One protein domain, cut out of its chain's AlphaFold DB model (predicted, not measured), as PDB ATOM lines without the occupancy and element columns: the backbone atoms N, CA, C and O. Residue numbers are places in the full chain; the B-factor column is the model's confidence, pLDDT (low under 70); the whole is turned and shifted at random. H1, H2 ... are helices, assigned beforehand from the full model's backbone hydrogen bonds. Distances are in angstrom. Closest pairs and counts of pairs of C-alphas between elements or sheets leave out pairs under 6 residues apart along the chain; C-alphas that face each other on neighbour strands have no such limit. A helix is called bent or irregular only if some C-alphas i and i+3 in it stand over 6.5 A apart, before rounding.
ATOM      1  N   LYS A   2     162.754 145.136 215.338       26.77
ATOM      2  CA  LYS A   2     161.462 145.789 215.081       26.77
ATOM      3  C   LYS A   2     161.264 145.930 213.574       26.77
ATOM      4  O   LYS A   2     162.116 146.536 212.929       26.77
ATOM      5  N   ASP A   3     160.173 145.357 213.076       32.03
ATOM      6  CA  ASP A   3     159.646 145.617 211.745       32.03
ATOM      7  C   ASP A   3     159.445 147.126 211.615       32.03
ATOM      8  O   ASP A   3     158.722 147.757 212.391       32.03
ATOM      9  N   ILE A   4     160.208 147.723 210.707       34.00
ATOM     10  CA  ILE A   4     159.981 149.085 210.257       34.00
ATOM     11  C   ILE A   4     158.950 148.923 209.147       34.00
ATOM     12  O   ILE A   4     159.304 148.521 208.042       34.00
ATOM     13  N   ASP A   5     157.682 149.162 209.480       37.03
ATOM     14  CA  ASP A   5     156.619 149.345 208.495       37.03
ATOM     15  C   ASP A   5     157.008 150.522 207.587       37.03
ATOM     16  O   ASP A   5     156.873 151.692 207.955       37.03
ATOM     17  N   ASP A   6     157.557 150.204 206.414       36.72
ATOM     18  CA  ASP A   6     157.722 151.142 205.308       36.72
ATOM     19  C   ASP A   6     156.334 151.381 204.679       36.72
ATOM     20  O   ASP A   6     155.724 150.426 204.187       36.72
ATOM     21  N   PRO A   7     155.794 152.613 204.673       40.84
ATOM     22  CA  PRO A   7     154.404 152.871 204.293       40.84
ATOM     23  C   PRO A   7     154.060 152.664 202.808       40.84
ATOM     24  O   PRO A   7     152.961 153.038 202.404       40.84
ATOM     25  N   THR A   8     154.963 152.149 201.963       48.69
ATOM     26  CA  THR A   8     154.793 152.211 200.495       48.69
ATOM     27  C   THR A   8     154.962 150.901 199.721       48.69
ATOM     28  O   THR A   8     154.989 150.919 198.488       48.69
ATOM     29  N   ILE A   9     154.977 149.739 200.382       52.56
ATOM     30  CA  ILE A   9     154.941 148.442 199.683       52.56
ATOM     31  C   ILE A   9     153.512 147.890 199.708       52.56
ATOM     32  O   ILE A   9     153.112 147.181 200.628       52.56
ATOM     33  N   HIS A  10     152.716 148.223 198.688       61.22
ATOM     34  CA  HIS A  10     151.391 147.621 198.528       61.22
ATOM     35  C   HIS A  10     151.513 146.124 198.199       61.22
ATOM     36  O   HIS A  10     152.338 145.716 197.377       61.22
ATOM     37  N   SER A  11     150.663 145.306 198.824       69.50
ATOM     38  CA  SER A  11     150.603 143.859 198.593       69.50
ATOM     39  C   SER A  11     150.312 143.519 197.124       69.50
ATOM     40  O   SER A  11     149.530 144.230 196.485       69.50
ATOM     41  N   PRO A  12     150.865 142.411 196.588       77.56
ATOM     42  CA  PRO A  12     150.578 141.963 195.228       77.56
ATOM     43  C   PRO A  12     149.075 141.809 194.960       77.56
ATOM     44  O   PRO A  12     148.314 141.365 195.823       77.56
ATOM     45  N   ILE A  13     148.648 142.122 193.735       81.50
ATOM     46  CA  ILE A  13     147.261 141.917 193.300       81.50
ATOM     47  C   ILE A  13     147.062 140.417 193.071       81.50
ATOM     48  O   ILE A  13     147.475 139.884 192.050       81.50
ATOM     49  N   ILE A  14     146.435 139.730 194.023       84.25
ATOM     50  CA  ILE A  14     146.220 138.271 193.962       84.25
ATOM     51  C   ILE A  14     144.780 137.872 193.623       84.25
ATOM     52  O   ILE A  14     144.536 136.727 193.250       84.25
ATOM     53  N   GLY A  15     143.824 138.800 193.733       87.81
ATOM     54  CA  GLY A  15     142.394 138.495 193.599       87.81
ATOM     55  C   GLY A  15     142.011 137.915 192.236       87.81
ATOM     56  O   GLY A  15     141.206 136.991 192.170       87.81
ATOM     57  N   TYR A  16     142.670 138.360 191.162       92.81
ATOM     58  CA  TYR A  16     142.425 137.840 189.814       92.81
ATOM     59  C   TYR A  16     142.785 136.357 189.656       92.81
ATOM     60  O   TYR A  16     142.223 135.679 188.802       92.81
ATOM     61  N   ALA A  17     143.724 135.828 190.450       91.06
ATOM     62  CA  ALA A  17     144.232 134.471 190.259       91.06
ATOM     63  C   ALA A  17     143.158 133.401 190.507       91.06
ATOM     64  O   ALA A  17     143.218 132.336 189.883       91.06
ATOM     65  N   GLN A  18     142.188 133.714 191.374       92.06
ATOM     66  CA  GLN A  18     141.084 132.836 191.770       92.06
ATOM     67  C   GLN A  18     139.892 132.874 190.808       92.06
ATOM     68  O   GLN A  18     139.006 132.029 190.913       92.06
ATOM     69  N   GLU A  19     139.855 133.821 189.866       96.19
ATOM     70  CA  GLU A  19     138.810 133.839 188.842       96.19
ATOM     71  C   GLU A  19     138.989 132.658 187.868       96.19
ATOM     72  O   GLU A  19     140.126 132.275 187.541       96.19
ATOM     73  N   PRO A  20     137.888 132.072 187.366       96.69
ATOM     74  CA  PRO A  20     137.953 131.117 186.271       96.69
ATOM     75  C   PRO A  20     138.407 131.810 184.980       96.69
ATOM     76  O   PRO A  20     138.194 133.005 184.783       96.69
ATOM     77  N   ILE A  21     139.015 131.046 184.071       97.25
ATOM     78  CA  ILE A  21     139.228 131.522 182.701       97.25
ATOM     79  C   ILE A  21     137.867 131.510 182.002       97.25
ATOM     80  O   ILE A  21     137.186 130.485 181.991       97.25
ATOM     81  N   LEU A  22     137.480 132.652 181.442       97.94
ATOM     82  CA  LEU A  22     136.205 132.868 180.760       97.94
ATOM     83  C   LEU A  22     136.452 133.356 179.325       97.94
ATOM     84  O   LEU A  22     137.510 133.940 179.073       97.94
ATOM     85  N   PRO A  23     135.485 133.173 178.405       98.25
ATOM     86  CA  PRO A  23     135.488 133.859 177.115       98.25
ATOM     87  C   PRO A  23     135.601 135.379 177.286       98.25
ATOM     88  O   PRO A  23     135.148 135.932 178.293       98.25
ATOM     89  N   LEU A  24     136.170 136.075 176.297       98.38
ATOM     90  CA  LEU A  24     136.466 137.507 176.398       98.38
ATOM     91  C   LEU A  24     135.210 138.341 176.687       98.38
ATOM     92  O   LEU A  24     135.246 139.236 177.531       98.38
ATOM     93  N   ALA A  25     134.092 138.016 176.033       96.94
ATOM     94  CA  ALA A  25     132.812 138.687 176.255       96.94
ATOM     95  C   ALA A  25     132.380 138.626 177.727       96.94
ATOM     96  O   ALA A  25     132.095 139.665 178.323       96.94
ATOM     97  N   ASP A  26     132.427 137.440 178.335       97.12
ATOM     98  CA  ASP A  26     132.036 137.216 179.730       97.12
ATOM     99  C   ASP A  26     133.029 137.842 180.716       97.12
ATOM    100  O   ASP A  26     132.640 138.399 181.749       97.12
ATOM    101  N   ALA A  27     134.323 137.791 180.385       98.00
ATOM    102  CA  ALA A  27     135.384 138.388 181.184       98.00
ATOM    103  C   ALA A  27     135.264 139.920 181.269       98.00
ATOM    104  O   ALA A  27     135.635 140.510 182.287       98.00
ATOM    105  N   CYS A  28     134.713 140.559 180.232       97.50
ATOM    106  CA  CYS A  28     134.513 142.004 180.161       97.50
ATOM    107  C   CYS A  28     133.153 142.489 180.688       97.50
ATOM    108  O   CYS A  28     132.990 143.696 180.855       97.50
ATOM    109  N   VAL A  29     132.192 141.609 181.006       93.94
ATOM    110  CA  VAL A  29     130.867 142.021 181.526       93.94
ATOM    111  C   VAL A  29     130.961 142.977 182.728       93.94
ATOM    112  O   VAL A  29     130.293 144.013 182.698       93.94
ATOM    113  N   PRO A  30     131.790 142.728 183.766       94.81
ATOM    114  CA  PRO A  30     131.889 143.655 184.899       94.81
ATOM    115  C   PRO A  30     132.455 145.030 184.516       94.81
ATOM    116  O   PRO A  30     132.193 146.017 185.202       94.81
ATOM    117  N   LEU A  31     133.205 145.113 183.413       94.19
ATOM    118  CA  LEU A  31     133.809 146.353 182.930       94.19
ATOM    119  C   LEU A  31     132.809 147.269 182.225       94.19
ATOM    120  O   LEU A  31     133.119 148.442 182.050       94.19
ATOM    121  N   ALA A  32     131.609 146.796 181.870       87.56
ATOM    122  CA  ALA A  32     130.592 147.623 181.212       87.56
ATOM    123  C   ALA A  32     130.146 148.830 182.056       87.56
ATOM    124  O   ALA A  32     129.713 149.842 181.512       87.56
ATOM    125  N   PHE A  33     130.292 148.748 183.383       81.88
ATOM    126  CA  PHE A  33     130.021 149.857 184.303       81.88
ATOM    127  C   PHE A  33     131.212 150.809 184.486       81.88
ATOM    128  O   PHE A  33     131.049 151.896 185.034       81.88
ATOM    129  N   VAL A  34     132.406 150.399 184.051       83.38
ATOM    130  CA  VAL A  34     133.659 151.162 184.177       83.38
ATOM    131  C   VAL A  34     134.007 151.852 182.859       83.38
ATOM    132  O   VAL A  34     134.500 152.977 182.861       83.38
ATOM    133  N   ILE A  35     133.750 151.179 181.738       86.75
ATOM    134  CA  ILE A  35     134.134 151.601 180.395       86.75
ATOM    135  C   ILE A  35     132.885 151.589 179.506       86.75
ATOM    136  O   ILE A  35     132.387 150.508 179.169       86.75
ATOM    137  N   PRO A  36     132.385 152.766 179.092       79.69
ATOM    138  CA  PRO A  36     131.320 152.855 178.101       79.69
ATOM    139  C   PRO A  36     131.693 152.113 176.810       79.69
ATOM    140  O   PRO A  36     132.843 152.148 176.379       79.69
ATOM    141  N   ASP A  37     130.719 151.436 176.201       83.19
ATOM    142  CA  ASP A  37     130.855 150.722 174.921       83.19
ATOM    143  C   ASP A  37     131.898 149.590 174.869       83.19
ATOM    144  O   ASP A  37     132.198 149.081 173.787       83.19
ATOM    145  N   ILE A  38     132.412 149.118 176.013       92.88
ATOM    146  CA  ILE A  38     133.422 148.044 176.051       92.88
ATOM    147  C   ILE A  38     133.010 146.797 175.262       92.88
ATOM    148  O   ILE A  38     133.845 146.193 174.600       92.88
ATOM    149  N   LEU A  39     131.727 146.423 175.277       90.69
ATOM    150  CA  LEU A  39     131.246 145.226 174.584       90.69
ATOM    151  C   LEU A  39     131.316 145.357 173.054       90.69
ATOM    152  O   LEU A  39     131.580 144.366 172.376       90.69
ATOM    153  N   ASN A  40     131.160 146.568 172.511       85.12
ATOM    154  CA  ASN A  40     131.358 146.810 171.079       85.12
ATOM    155  C   ASN A  40     132.834 146.615 170.713       85.12
ATOM    156  O   ASN A  40     133.155 145.959 169.727       85.12
ATOM    157  N   TYR A  41     133.742 147.119 171.550       92.56
ATOM    158  CA  TYR A  41     135.180 146.941 171.355       92.56
ATOM    159  C   TYR A  41     135.640 145.492 171.552       92.56
ATOM    160  O   TYR A  41     136.549 145.044 170.858       92.56
ATOM    161  N   VAL A  42     134.985 144.727 172.427       96.56
ATOM    162  CA  VAL A  42     135.190 143.275 172.527       96.56
ATOM    163  C   VAL A  42     134.816 142.578 171.218       96.56
ATOM    164  O   VAL A  42     135.581 141.738 170.747       96.56
ATOM    165  N   ALA A  43     133.682 142.938 170.608       90.00
ATOM    166  CA  ALA A  43     133.280 142.379 169.317       90.00
ATOM    167  C   ALA A  43     134.315 142.694 168.225       90.00
ATOM    168  O   ALA A  43     134.769 141.778 167.544       90.00
ATOM    169  N   VAL A  44     134.777 143.946 168.143       89.50
ATOM    170  CA  VAL A  44     135.843 144.361 167.211       89.50
ATOM    171  C   VAL A  44     137.131 143.561 167.435       89.50
ATOM    172  O   VAL A  44     137.732 143.066 166.480       89.50
ATOM    173  N   ALA A  45     137.549 143.381 168.691       94.38
ATOM    174  CA  ALA A  45     138.749 142.616 169.014       94.38
ATOM    175  C   ALA A  45     138.627 141.143 168.590       94.38
ATOM    176  O   ALA A  45     139.583 140.582 168.047       94.38
ATOM    177  N   LEU A  46     137.458 140.527 168.799       93.19
ATOM    178  CA  LEU A  46     137.166 139.152 168.387       93.19
ATOM    179  C   LEU A  46     137.090 139.009 166.865       93.19
ATOM    180  O   LEU A  46     137.629 138.039 166.336       93.19
ATOM    181  N   GLU A  47     136.445 139.935 166.156       90.69
ATOM    182  CA  GLU A  47     136.365 139.944 164.686       90.69
ATOM    183  C   GLU A  47     137.747 140.084 164.044       90.69
ATOM    184  O   GLU A  47     138.052 139.400 163.070       90.69
ATOM    185  N   GLY A  48     138.612 140.919 164.627       87.81
ATOM    186  CA  GLY A  48     139.999 141.072 164.193       87.81
ATOM    187  C   GLY A  48     140.929 139.923 164.600       87.81
ATOM    188  O   GLY A  48     142.098 139.939 164.219       87.81
ATOM    189  N   THR A  49     140.447 138.938 165.365       92.62
ATOM    190  CA  THR A  49     141.255 137.806 165.842       92.62
ATOM    191  C   THR A  49     140.870 136.511 165.119       92.62
ATOM    192  O   THR A  49     139.703 136.112 165.179       92.62
ATOM    193  N   PRO A  50     141.829 135.803 164.488       88.19
ATOM    194  CA  PRO A  50     141.571 134.519 163.842       88.19
ATOM    195  C   PRO A  50     140.988 133.478 164.802       88.19
ATOM    196  O   PRO A  50     141.402 133.400 165.956       88.19
ATOM    197  N   ASP A  51     140.102 132.609 164.303       90.88
ATOM    198  CA  ASP A  51     139.498 131.545 165.120       90.88
ATOM    199  C   ASP A  51     140.523 130.565 165.708       90.88
ATOM    200  O   ASP A  51     140.321 130.041 166.800       90.88
ATOM    201  N   ASN A  52     141.634 130.346 165.000       91.44
ATOM    202  CA  ASN A  52     142.740 129.500 165.442       91.44
ATOM    203  C   ASN A  52     144.064 130.273 165.329       91.44
ATOM    204  O   ASN A  52     144.703 130.226 164.271       91.44
ATOM    205  N   PRO A  53     144.475 131.007 166.379       89.69
ATOM    206  CA  PRO A  53     145.768 131.684 166.409       89.69
ATOM    207  C   PRO A  53     146.940 130.691 166.256       89.69
ATOM    208  O   PRO A  53     146.902 129.593 166.820       89.69
ATOM    209  N   PRO A  54     147.996 131.031 165.492       79.56
ATOM    210  CA  PRO A  54     149.097 130.110 165.189       79.56
ATOM    211  C   PRO A  54     150.130 129.968 166.322       79.56
ATOM    212  O   PRO A  54     151.062 129.176 166.210       79.56
ATOM    213  N   ASP A  55     150.000 130.750 167.390       84.69
ATOM    214  CA  ASP A  55     150.985 130.952 168.459       84.69
ATOM    215  C   ASP A  55     150.661 130.184 169.755       84.69
ATOM    216  O   ASP A  55     151.306 130.385 170.784       84.69
ATOM    217  N   GLY A  56     149.692 129.264 169.704       87.88
ATOM    218  CA  GLY A  56     149.284 128.444 170.849       87.88
ATOM    219  C   GLY A  56     148.364 129.164 171.840       87.88
ATOM    220  O   GLY A  56     148.019 128.589 172.878       87.88
ATOM    221  N   LEU A  57     147.946 130.392 171.521       95.38
ATOM    222  CA  LEU A  57     146.879 131.096 172.220       95.38
ATOM    223  C   LEU A  57     145.510 130.599 171.748       95.38
ATOM    224  O   LEU A  57     145.318 130.232 170.588       95.38
ATOM    225  N   THR A  58     144.527 130.624 172.644       96.94
ATOM    226  CA  THR A  58     143.124 130.537 172.216       96.94
ATOM    227  C   THR A  58     142.698 131.844 171.541       96.94
ATOM    228  O   THR A  58     143.326 132.892 171.728       96.94
ATOM    229  N   ARG A  59     141.595 131.815 170.783       97.12
ATOM    230  CA  ARG A  59     141.016 133.029 170.187       97.12
ATOM    231  C   ARG A  59     140.752 134.109 171.241       97.12
ATOM    232  O   ARG A  59     141.154 135.247 171.038       97.12
ATOM    233  N   ASP A  60     140.130 133.762 172.367       98.25
ATOM    234  CA  ASP A  60     139.828 134.717 173.445       98.25
ATOM    235  C   ASP A  60     141.087 135.279 174.116       98.25
ATOM    236  O   ASP A  60     141.138 136.462 174.446       98.25
ATOM    237  N   GLU A  61     142.125 134.460 174.288       98.12
ATOM    238  CA  GLU A  61     143.416 134.906 174.816       98.12
ATOM    239  C   GLU A  61     144.069 135.931 173.881       98.12
ATOM    240  O   GLU A  61     144.423 137.026 174.322       98.12
ATOM    241  N   SER A  62     144.158 135.625 172.583       97.25
ATOM    242  CA  SER A  62     144.689 136.555 171.579       97.25
ATOM    243  C   SER A  62     143.830 137.820 171.468       97.25
ATOM    244  O   SER A  62     144.361 138.931 171.436       97.25
ATOM    245  N   ALA A  63     142.503 137.682 171.476       97.69
ATOM    246  CA  ALA A  63     141.581 138.811 171.414       97.69
ATOM    247  C   ALA A  63     141.671 139.700 172.663       97.69
ATOM    248  O   ALA A  63     141.523 140.915 172.556       97.69
ATOM    249  N   SER A  64     141.972 139.139 173.841       98.44
ATOM    250  CA  SER A  64     142.185 139.929 175.060       98.44
ATOM    251  C   SER A  64     143.404 140.851 174.951       98.44
ATOM    252  O   SER A  64     143.357 141.986 175.433       98.44
ATOM    253  N   ILE A  65     144.464 140.387 174.275       96.31
ATOM    254  CA  ILE A  65     145.662 141.176 173.982       96.31
ATOM    255  C   ILE A  65     145.349 142.211 172.912       96.31
ATOM    256  O   ILE A  65     145.674 143.380 173.095       96.31
ATOM    257  N   HIS A  66     144.654 141.810 171.846       94.94
ATOM    258  CA  HIS A  66     144.225 142.731 170.801       94.94
ATOM    259  C   HIS A  66     143.383 143.879 171.381       94.94
ATOM    260  O   HIS A  66     143.695 145.038 171.137       94.94
ATOM    261  N   LEU A  67     142.404 143.585 172.242       95.88
ATOM    262  CA  LEU A  67     141.583 144.581 172.939       95.88
ATOM    263  C   LEU A  67     142.418 145.559 173.784       95.88
ATOM    264  O   LEU A  67     142.082 146.742 173.873       95.88
ATOM    265  N   TYR A  68     143.499 145.071 174.400       95.94
ATOM    266  CA  TYR A  68     144.430 145.892 175.172       95.94
ATOM    267  C   TYR A  68     145.279 146.813 174.286       95.94
ATOM    268  O   TYR A  68     145.598 147.924 174.699       95.94
ATOM    269  N   THR A  69     145.675 146.364 173.094       88.56
ATOM    270  CA  THR A  69     146.652 147.068 172.245       88.56
ATOM    271  C   THR A  69     146.055 147.818 171.060       88.56
ATOM    272  O   THR A  69     146.762 148.614 170.449       88.56
ATOM    273  N   MET A  70     144.809 147.536 170.679       82.44
ATOM    274  CA  MET A  70     144.185 148.139 169.504       82.44
ATOM    275  C   MET A  70     143.945 149.635 169.689       82.44
ATOM    276  O   MET A  70     143.796 150.134 170.807       82.44
ATOM    277  N   GLU A  71     143.860 150.349 168.572       75.56
ATOM    278  CA  GLU A  71     143.502 151.760 168.575       75.56
ATOM    279  C   GLU A  71     142.005 151.930 168.837       75.56
ATOM    280  O   GLU A  71     141.158 151.277 168.228       75.56
ATOM    281  N   TRP A  72     141.681 152.827 169.763       76.81
ATOM    282  CA  TRP A  72     140.312 153.250 170.035       76.81
ATOM    283  C   TRP A  72     140.116 154.655 169.478       76.81
ATOM    284  O   TRP A  72     141.058 155.451 169.463       76.81
ATOM    285  N   SER A  73     138.884 154.986 169.082       66.81
ATOM    286  CA  SER A  73     138.553 156.328 168.582       66.81
ATOM    287  C   SER A  73     138.886 157.425 169.602       66.81
ATOM    288  O   SER A  73     139.410 158.476 169.238       66.81
ATOM    289  N   ASP A  74     138.664 157.143 170.887       65.88
ATOM    290  CA  ASP A  74     139.229 157.875 172.019       65.88
ATOM    291  C   ASP A  74     140.124 156.927 172.832       65.88
ATOM    292  O   ASP A  74     139.633 156.115 173.622       65.88
ATOM    293  N   ALA A  75     141.452 157.008 172.691       64.19
ATOM    294  CA  ALA A  75     142.323 156.117 173.456       64.19
ATOM    295  C   ALA A  75     142.398 156.443 174.950       64.19
ATOM    296  O   ALA A  75     142.916 155.611 175.693       64.19
ATOM    297  N   ARG A  76     141.842 157.555 175.461       63.47
ATOM    298  CA  ARG A  76     141.629 157.704 176.919       63.47
ATOM    299  C   ARG A  76     140.419 156.927 177.402       63.47
ATOM    300  O   ARG A  76     140.405 156.532 178.567       63.47
ATOM    301  N   ALA A  77     139.449 156.702 176.520       73.88
ATOM    302  CA  ALA A  77     138.334 155.811 176.781       73.88
ATOM    303  C   ALA A  77     138.736 154.329 176.673       73.88
ATOM    304  O   ALA A  77     138.001 153.467 177.147       73.88
ATOM    305  N   SER A  78     139.921 154.033 176.123       84.38
ATOM    306  CA  SER A  78     140.387 152.660 175.933       84.38
ATOM    307  C   SER A  78     140.480 151.840 177.209       84.38
ATOM    308  O   SER A  78     140.730 152.351 178.309       84.38
ATOM    309  N   LEU A  79     140.350 150.527 177.025       93.25
ATOM    310  CA  LEU A  79     140.638 149.544 178.057       93.25
ATOM    311  C   LEU A  79     142.057 149.715 178.615       93.25
ATOM    312  O   LEU A  79     142.229 149.708 179.834       93.25
ATOM    313  N   TYR A  80     143.046 149.954 177.750       90.44
ATOM    314  CA  TYR A  80     144.426 150.252 178.143       90.44
ATOM    315  C   TYR A  80     144.509 151.403 179.152       90.44
ATOM    316  O   TYR A  80     145.120 151.273 180.219       90.44
ATOM    317  N   SER A  81     143.883 152.535 178.820       83.69
ATOM    318  CA  SER A  81     143.941 153.753 179.627       83.69
ATOM    319  C   SER A  81     143.237 153.586 180.966       83.69
ATOM    320  O   SER A  81     143.782 153.991 181.997       83.69
ATOM    321  N   HIS A  82     142.054 152.969 180.972       87.00
ATOM    322  CA  HIS A  82     141.306 152.710 182.199       87.00
ATOM    323  C   HIS A  82     142.040 151.723 183.109       87.00
ATOM    324  O   HIS A  82     142.260 152.041 184.277       87.00
ATOM    325  N   LEU A  83     142.515 150.595 182.570       92.75
ATOM    326  CA  LEU A  83     143.204 149.571 183.356       92.75
ATOM    327  C   LEU A  83     144.462 150.135 184.013       92.75
ATOM    328  O   LEU A  83     144.650 150.028 185.223       92.75
ATOM    329  N   ASN A  84     145.321 150.789 183.227       89.62
ATOM    330  CA  ASN A  84     146.566 151.343 183.746       89.62
ATOM    331  C   ASN A  84     146.332 152.486 184.739       89.62
ATOM    332  O   ASN A  84     147.137 152.663 185.653       89.62
ATOM    333  N   ARG A  85     145.249 153.261 184.597       83.88
ATOM    334  CA  ARG A  85     144.865 154.270 185.595       83.88
ATOM    335  C   ARG A  85     144.451 153.610 186.906       83.88
ATOM    336  O   ARG A  85     144.917 154.044 187.956       83.88
ATOM    337  N   THR A  86     143.622 152.571 186.845       86.81
ATOM    338  CA  THR A  86     143.185 151.819 188.025       86.81
ATOM    339  C   THR A  86     144.373 151.172 188.739       86.81
ATOM    340  O   THR A  86     144.544 151.366 189.938       86.81
ATOM    341  N   LEU A  87     145.267 150.513 187.996       86.50
ATOM    342  CA  LEU A  87     146.486 149.908 188.544       86.50
ATOM    343  C   LEU A  87     147.386 150.938 189.243       86.50
ATOM    344  O   LEU A  87     147.880 150.678 190.334       86.50
ATOM    345  N   LYS A  88     147.573 152.127 188.653       81.62
ATOM    346  CA  LYS A  88     148.402 153.197 189.239       81.62
ATOM    347  C   LYS A  88     147.832 153.780 190.530       81.62
ATOM    348  O   LYS A  88     148.610 154.262 191.345       81.62
ATOM    349  N   ARG A  89     146.506 153.787 190.703       79.56
ATOM    350  CA  ARG A  89     145.872 154.263 191.945       79.56
ATOM    351  C   ARG A  89     146.108 153.304 193.109       79.56
ATOM    352  O   ARG A  89     146.145 153.757 194.245       79.56
ATOM    353  N   GLY A  90     146.282 152.014 192.823       69.12
ATOM    354  CA  GLY A  90     146.611 151.006 193.832       69.12
ATOM    355  C   GLY A  90     145.470 150.660 194.793       69.12
ATOM    356  O   GLY A  90     145.705 149.924 195.750       69.12
ATOM    357  N   ASP A  91     144.245 151.149 194.557       76.62
ATOM    358  CA  ASP A  91     143.074 150.739 195.333       76.62
ATOM    359  C   ASP A  91     142.607 149.355 194.864       76.62
ATOM    360  O   ASP A  91     142.202 149.154 193.715       76.62
ATOM    361  N   GLN A  92     142.691 148.373 195.760       75.25
ATOM    362  CA  GLN A  92     142.304 146.998 195.462       75.25
ATOM    363  C   GLN A  92     140.801 146.851 195.195       75.25
ATOM    364  O   GLN A  92     140.416 145.931 194.471       75.25
ATOM    365  N   GLN A  93     139.956 147.734 195.740       81.38
ATOM    366  CA  GLN A  93     138.510 147.687 195.504       81.38
ATOM    367  C   GLN A  93     138.180 148.080 194.062       81.38
ATOM    368  O   GLN A  93     137.399 147.393 193.403       81.38
ATOM    369  N   ASP A  94     138.860 149.102 193.535       85.69
ATOM    370  CA  ASP A  94     138.691 149.561 192.151       85.69
ATOM    371  C   ASP A  94     139.135 148.505 191.122       85.69
ATOM    372  O   ASP A  94     138.708 148.536 189.964       85.69
ATOM    373  N   LEU A  95     139.992 147.560 191.524       90.12
ATOM    374  CA  LEU A  95     140.474 146.472 190.672       90.12
ATOM    375  C   LEU A  95     139.517 145.281 190.588       90.12
ATOM    376  O   LEU A  95     139.655 144.474 189.670       90.12
ATOM    377  N   GLN A  96     138.544 145.159 191.490       92.00
ATOM    378  CA  GLN A  96     137.656 143.996 191.529       92.00
ATOM    379  C   GLN A  96     136.920 143.743 190.193       92.00
ATOM    380  O   GLN A  96     136.945 142.596 189.732       92.00
ATOM    381  N   PRO A  97     136.373 144.760 189.488       94.69
ATOM    382  CA  PRO A  97     135.742 144.557 188.178       94.69
ATOM    383  C   PRO A  97     136.704 144.024 187.104       94.69
ATOM    384  O   PRO A  97     136.275 143.439 186.112       94.69
ATOM    385  N   TRP A  98     138.011 144.205 187.295       95.31
ATOM    386  CA  TRP A  98     139.046 143.832 186.336       95.31
ATOM    387  C   TRP A  98     139.521 142.398 186.474       95.31
ATOM    388  O   TRP A  98     140.171 141.902 185.562       95.31
ATOM    389  N   PHE A  99     139.225 141.716 187.580       95.75
ATOM    390  CA  PHE A  99     139.819 140.415 187.884       95.75
ATOM    391  C   PHE A  99     139.553 139.352 186.815       95.75
ATOM    392  O   PHE A  99     140.479 138.634 186.443       95.75
ATOM    393  N   ARG A 100     138.343 139.300 186.247       97.81
ATOM    394  CA  ARG A 100     138.015 138.347 185.174       97.81
ATOM    395  C   ARG A 100     138.794 138.627 183.893       97.81
ATOM    396  O   ARG A 100     139.382 137.716 183.317       97.81
ATOM    397  N   TYR A 101     138.852 139.893 183.484       98.19
ATOM    398  CA  TYR A 101     139.650 140.305 182.333       98.19
ATOM    399  C   TYR A 101     141.150 140.064 182.568       98.19
ATOM    400  O   TYR A 101     141.816 139.461 181.731       98.19
ATOM    401  N   LEU A 102     141.674 140.456 183.734       97.12
ATOM    402  CA  LEU A 102     143.071 140.256 184.122       97.12
ATOM    403  C   LEU A 102     143.452 138.778 184.145       97.12
ATOM    404  O   LEU A 102     144.550 138.436 183.718       97.12
ATOM    405  N   LYS A 103     142.555 137.895 184.598       97.69
ATOM    406  CA  LYS A 103     142.773 136.449 184.561       97.69
ATOM    407  C   LYS A 103     143.006 135.950 183.138       97.69
ATOM    408  O   LYS A 103     143.992 135.248 182.915       97.69
ATOM    409  N   LEU A 104     142.136 136.312 182.196       98.50
ATOM    410  CA  LEU A 104     142.269 135.924 180.790       98.50
ATOM    411  C   LEU A 104     143.537 136.527 180.168       98.50
ATOM    412  O   LEU A 104     144.377 135.801 179.640       98.50
ATOM    413  N   PHE A 105     143.712 137.840 180.316       97.75
ATOM    414  CA  PHE A 105     144.814 138.597 179.729       97.75
ATOM    415  C   PHE A 105     146.188 138.128 180.225       97.75
ATOM    416  O   PHE A 105     147.077 137.849 179.425       97.75
ATOM    417  N   LEU A 106     146.372 137.960 181.538       96.06
ATOM    418  CA  LEU A 106     147.642 137.478 182.093       96.06
ATOM    419  C   LEU A 106     147.915 136.016 181.728       96.06
ATOM    420  O   LEU A 106     149.072 135.656 181.515       96.06
ATOM    421  N   THR A 107     146.877 135.181 181.612       96.25
ATOM    422  CA  THR A 107     147.040 133.800 181.128       96.25
ATOM    423  C   THR A 107     147.561 133.784 179.690       96.25
ATOM    424  O   THR A 107     148.468 133.008 179.388       96.25
ATOM    425  N   ALA A 108     147.052 134.674 178.833       96.69
ATOM    426  CA  ALA A 108     147.544 134.845 177.470       96.69
ATOM    427  C   ALA A 108     149.011 135.311 177.454       96.69
ATOM    428  O   ALA A 108     149.854 134.687 176.812       96.69
ATOM    429  N   LEU A 109     149.347 136.356 178.220       94.12
ATOM    430  CA  LEU A 109     150.702 136.916 178.249       94.12
ATOM    431  C   LEU A 109     151.767 135.915 178.718       94.12
ATOM    432  O   LEU A 109     152.875 135.926 178.191       94.12
ATOM    433  N   VAL A 110     151.451 135.031 179.670       93.69
ATOM    434  CA  VAL A 110     152.401 134.015 180.167       93.69
ATOM    435  C   VAL A 110     152.759 132.972 179.100       93.69
ATOM    436  O   VAL A 110     153.838 132.386 179.160       93.69
ATOM    437  N   LYS A 111     151.891 132.747 178.105       93.88
ATOM    438  CA  LYS A 111     152.176 131.841 176.980       93.88
ATOM    439  C   LYS A 111     153.089 132.474 175.927       93.88
ATOM    440  O   LYS A 111     153.681 131.750 175.128       93.88
ATOM    441  N   ILE A 112     153.222 133.801 175.921       90.81
ATOM    442  CA  ILE A 112     154.030 134.516 174.934       90.81
ATOM    443  C   ILE A 112     155.516 134.434 175.310       90.81
ATOM    444  O   ILE A 112     155.884 134.714 176.456       90.81
ATOM    445  N   PRO A 113     156.409 134.105 174.356       89.69
ATOM    446  CA  PRO A 113     157.842 134.092 174.606       89.69
ATOM    447  C   PRO A 113     158.357 135.446 175.101       89.69
ATOM    448  O   PRO A 113     158.153 136.486 174.471       89.69
ATOM    449  N   CYS A 114     159.094 135.427 176.211       87.50
ATOM    450  CA  CYS A 114     159.748 136.622 176.727       87.50
ATOM    451  C   CYS A 114     160.792 137.152 175.734       87.50
ATOM    452  O   CYS A 114     161.562 136.400 175.133       87.50
ATOM    453  N   SER A 115     160.855 138.477 175.599       85.25
ATOM    454  CA  SER A 115     161.897 139.130 174.809       85.25
ATOM    455  C   SER A 115     163.281 138.868 175.411       85.25
ATOM    456  O   SER A 115     163.486 139.042 176.607       85.25
ATOM    457  N   THR A 116     164.255 138.531 174.568       87.88
ATOM    458  CA  THR A 116     165.662 138.347 174.969       87.88
ATOM    459  C   THR A 116     166.436 139.659 175.118       87.88
ATOM    460  O   THR A 116     167.560 139.667 175.614       87.88
ATOM    461  N   VAL A 117     165.857 140.779 174.678       87.19
ATOM    462  CA  VAL A 117     166.479 142.106 174.770       87.19
ATOM    463  C   VAL A 117     166.269 142.674 176.170       87.19
ATOM    464  O   VAL A 117     165.142 142.695 176.656       87.19
ATOM    465  N   GLN A 118     167.344 143.165 176.788       85.81
ATOM    466  CA  GLN A 118     167.312 143.724 178.147       85.81
ATOM    467  C   GLN A 118     166.870 145.191 178.205       85.81
ATOM    468  O   GLN A 118     166.377 145.643 179.233       85.81
ATOM    469  N   VAL A 119     167.057 145.937 177.113       86.94
ATOM    470  CA  VAL A 119     166.682 147.352 177.020       86.94
ATOM    471  C   VAL A 119     165.470 147.493 176.113       86.94
ATOM    472  O   VAL A 119     165.501 147.104 174.945       86.94
ATOM    473  N   VAL A 120     164.410 148.074 176.660       88.75
ATOM    474  CA  VAL A 120     163.186 148.413 175.937       88.75
ATOM    475  C   VAL A 120     162.880 149.888 176.139       88.75
ATOM    476  O   VAL A 120     163.252 150.479 177.152       88.75
ATOM    477  N   TRP A 121     162.201 150.482 175.168       83.56
ATOM    478  CA  TRP A 121     161.869 151.897 175.157       83.56
ATOM    479  C   TRP A 121     160.358 152.086 175.248       83.56
ATOM    480  O   TRP A 121     159.596 151.356 174.614       83.56
ATOM    481  N   ARG A 122     159.925 153.085 176.019       82.00
ATOM    482  CA  ARG A 122     158.529 153.529 176.120       82.00
ATOM    483  C   ARG A 122     158.466 155.025 175.843       82.00
ATOM    484  O   ARG A 122     159.232 155.783 176.433       82.00
ATOM    485  N   GLY A 123     157.548 155.440 174.977       74.38
ATOM    486  CA  GLY A 123     157.314 156.847 174.676       74.38
ATOM    487  C   GLY A 123     156.437 157.512 175.735       74.38
ATOM    488  O   GLY A 123     155.317 157.071 175.974       74.38
ATOM    489  N   VAL A 124     156.916 158.593 176.354       71.56
ATOM    490  CA  VAL A 124     156.151 159.403 177.318       71.56
ATOM    491  C   VAL A 124     156.352 160.880 176.979       71.56
ATOM    492  O   VAL A 124     157.484 161.317 176.801       71.56
ATOM    493  N   TRP A 140     156.121 149.042 189.960       83.44
ATOM    494  CA  TRP A 140     155.574 149.397 188.656       83.44
ATOM    495  C   TRP A 140     154.242 148.683 188.406       83.44
ATOM    496  O   TRP A 140     154.197 147.604 187.822       83.44
ATOM    497  N   TRP A 141     153.145 149.282 188.873       84.50
ATOM    498  CA  TRP A 141     151.810 148.671 188.795       84.50
ATOM    499  C   TRP A 141     151.231 148.585 187.383       84.50
ATOM    500  O   TRP A 141     150.464 147.676 187.082       84.50
ATOM    501  N   ALA A 142     151.550 149.550 186.523       86.56
ATOM    502  CA  ALA A 142     150.968 149.636 185.191       86.56
ATOM    503  C   ALA A 142     151.627 148.657 184.220       86.56
ATOM    504  O   ALA A 142     152.843 148.486 184.209       86.56
ATOM    505  N   PHE A 143     150.847 148.119 183.296       90.25
ATOM    506  CA  PHE A 143     151.410 147.503 182.107       90.25
ATOM    507  C   PHE A 143     152.081 148.578 181.227       90.25
ATOM    508  O   PHE A 143     151.718 149.764 181.227       90.25
ATOM    509  N   SER A 144     153.105 148.163 180.483       86.94
ATOM    510  CA  SER A 144     153.876 149.034 179.594       86.94
ATOM    511  C   SER A 144     153.880 148.459 178.188       86.94
ATOM    512  O   SER A 144     154.412 147.373 177.974       86.94
ATOM    513  N   SER A 145     153.356 149.219 177.226       81.56
ATOM    514  CA  SER A 145     153.672 148.984 175.819       81.56
ATOM    515  C   SER A 145     155.078 149.515 175.546       81.56
ATOM    516  O   SER A 145     155.418 150.628 175.958       81.56
ATOM    517  N   THR A 146     155.933 148.697 174.935       85.69
ATOM    518  CA  THR A 146     157.348 149.030 174.724       85.69
ATOM    519  C   THR A 146     157.831 148.572 173.357       85.69
ATOM    520  O   THR A 146     157.268 147.664 172.749       85.69
ATOM    521  N   THR A 147     158.906 149.193 172.879       82.25
ATOM    522  CA  THR A 147     159.574 148.856 171.622       82.25
ATOM    523  C   THR A 147     161.050 148.553 171.858       82.25
ATOM    524  O   THR A 147     161.690 149.102 172.755       82.25
ATOM    525  N   LYS A 148     161.621 147.686 171.019       83.94
ATOM    526  CA  LYS A 148     163.071 147.427 170.974       83.94
ATOM    527  C   LYS A 148     163.831 148.511 170.204       83.94
ATOM    528  O   LYS A 148     165.053 148.570 170.292       83.94
ATOM    529  N   SER A 149     163.123 149.340 169.437       81.56
ATOM    530  CA  SER A 149     163.701 150.335 168.536       81.56
ATOM    531  C   SER A 149     163.301 151.742 168.955       81.56
ATOM    532  O   SER A 149     162.121 152.085 168.925       81.56
ATOM    533  N   LEU A 150     164.295 152.564 169.293       76.88
ATOM    534  CA  LEU A 150     164.092 153.972 169.636       76.88
ATOM    535  C   LEU A 150     163.458 154.762 168.480       76.88
ATOM    536  O   LEU A 150     162.603 155.600 168.730       76.88
ATOM    537  N   ALA A 151     163.790 154.425 167.229       71.94
ATOM    538  CA  ALA A 151     163.239 155.083 166.040       71.94
ATOM    539  C   ALA A 151     161.704 154.979 165.946       71.94
ATOM    540  O   ALA A 151     161.054 155.836 165.362       71.94
ATOM    541  N   VAL A 152     161.093 153.955 166.558       62.06
ATOM    542  CA  VAL A 152     159.625 153.824 166.616       62.06
ATOM    543  C   VAL A 152     159.002 154.922 167.490       62.06
ATOM    544  O   VAL A 152     157.878 155.338 167.232       62.06
ATOM    545  N   LEU A 153     159.732 155.435 168.485       57.97
ATOM    546  CA  LEU A 153     159.269 156.509 169.372       57.97
ATOM    547  C   LEU A 153     159.455 157.914 168.790       57.97
ATOM    548  O   LEU A 153     158.938 158.870 169.360       57.97
TER     549      LEU A 153
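What this domain is: This is residues 2 to 124 and 140 to 153 of the 330 residues of a protein of Rotaria sp. Silwood2 (UniProt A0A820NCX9). Five helices, H2 to H6, make a compact cluster, with H4 and H6 crossing in its middle, H2 and H3 folded as a hairpin on them, H5 packed on the last part of H4, and the short H1 on the first part of H6. Residues 2 to 9 stick out as a tail, and after H6 the unnamed residues 112 to 124 and 140 to 149 run off to the small H7, which touches no helix. The printed part has 137 residues with seven named helices, H1 to H7 in that order, and no named strand; it is all helix by class, though named elements hold under half of the residues. It is compact, with a radius of gyration of the C-alphas of 16.2 A and spans of 56 by 38 by 30 A.

How they stand to each other: Past the tail, H1, residues 15 to 18, touches H6, residues 96 to 111, with the closest C-alphas those of Tyr 16 and Phe 99, 4.1 A apart; H6 touches H1 with residues 96 to 103 alone. Next look at H2, residues 24 to 33, and H3, residues 38 to 47: they form a helical hairpin at a shallow tilt of 21 degrees, opposite ways, closest at C-alphas 32 and 38, 5.9 A apart. H2 also touches H6, at residues 97 to 104 alone, with C-alphas 27 and 100 4.8 A apart. The hub is H4, residues 59 to 69, which touches four helices. H3 touches it at a steep tilt of 60 degrees, C-alphas 45 and 67 being closest at 5.2 A; H2 touches it through C-alphas 24 and 60, 5.3 A apart. H6 is about perpendicular to H4, only just, at 72 degrees, closest at C-alphas 61 and 108, 4.9 A apart. H5, residues 79 to 89, touches H4 through C-alphas 68 and 80, 5.3 A apart. The packing is mostly crossed, only just: 2 of 6 pairs are at a shallow tilt. In H3, H4 and H5 every O i to N i+4 pair is within hydrogen-bond range; H6 has 9 of 12, H2 has 2 of 6 beside 5 of 7 O i to N i+3 pairs, and H1 is too short for an O i to N i+4 pair, as is H7, residues 150 to 153.

Where its parts are: Find C-alpha 15 at (142.394, 138.495, 193.599), where H1 begins. H2 spans 16.0 A, H3 14.3 A, H4 15.3 A and H5 15.6 A. H6 runs 23.9 A from (137.656, 143.996, 191.529), with a kink of 34 degrees near residue 103. H2 and H6 are irregular: C-alphas 27 and 30, and likewise 97 and 100, are 7.3 A apart. H7 ends at C-alpha 153, (159.269, 156.509, 169.372).

The domain as a whole: The C-alphas of Lys 2 and Glu 47 are the two farthest apart, 56.6 A. Residues 125 to 139 are not printed, and C-alphas 124 and 140 are 15.1 A apart across this cut. Of the links that are printed whole, H3 to H4 is long. The mean pLDDT of the printed part is 84.7; residues 2 to 11, 73 to 76, 90 and 152 to 153 are under 70.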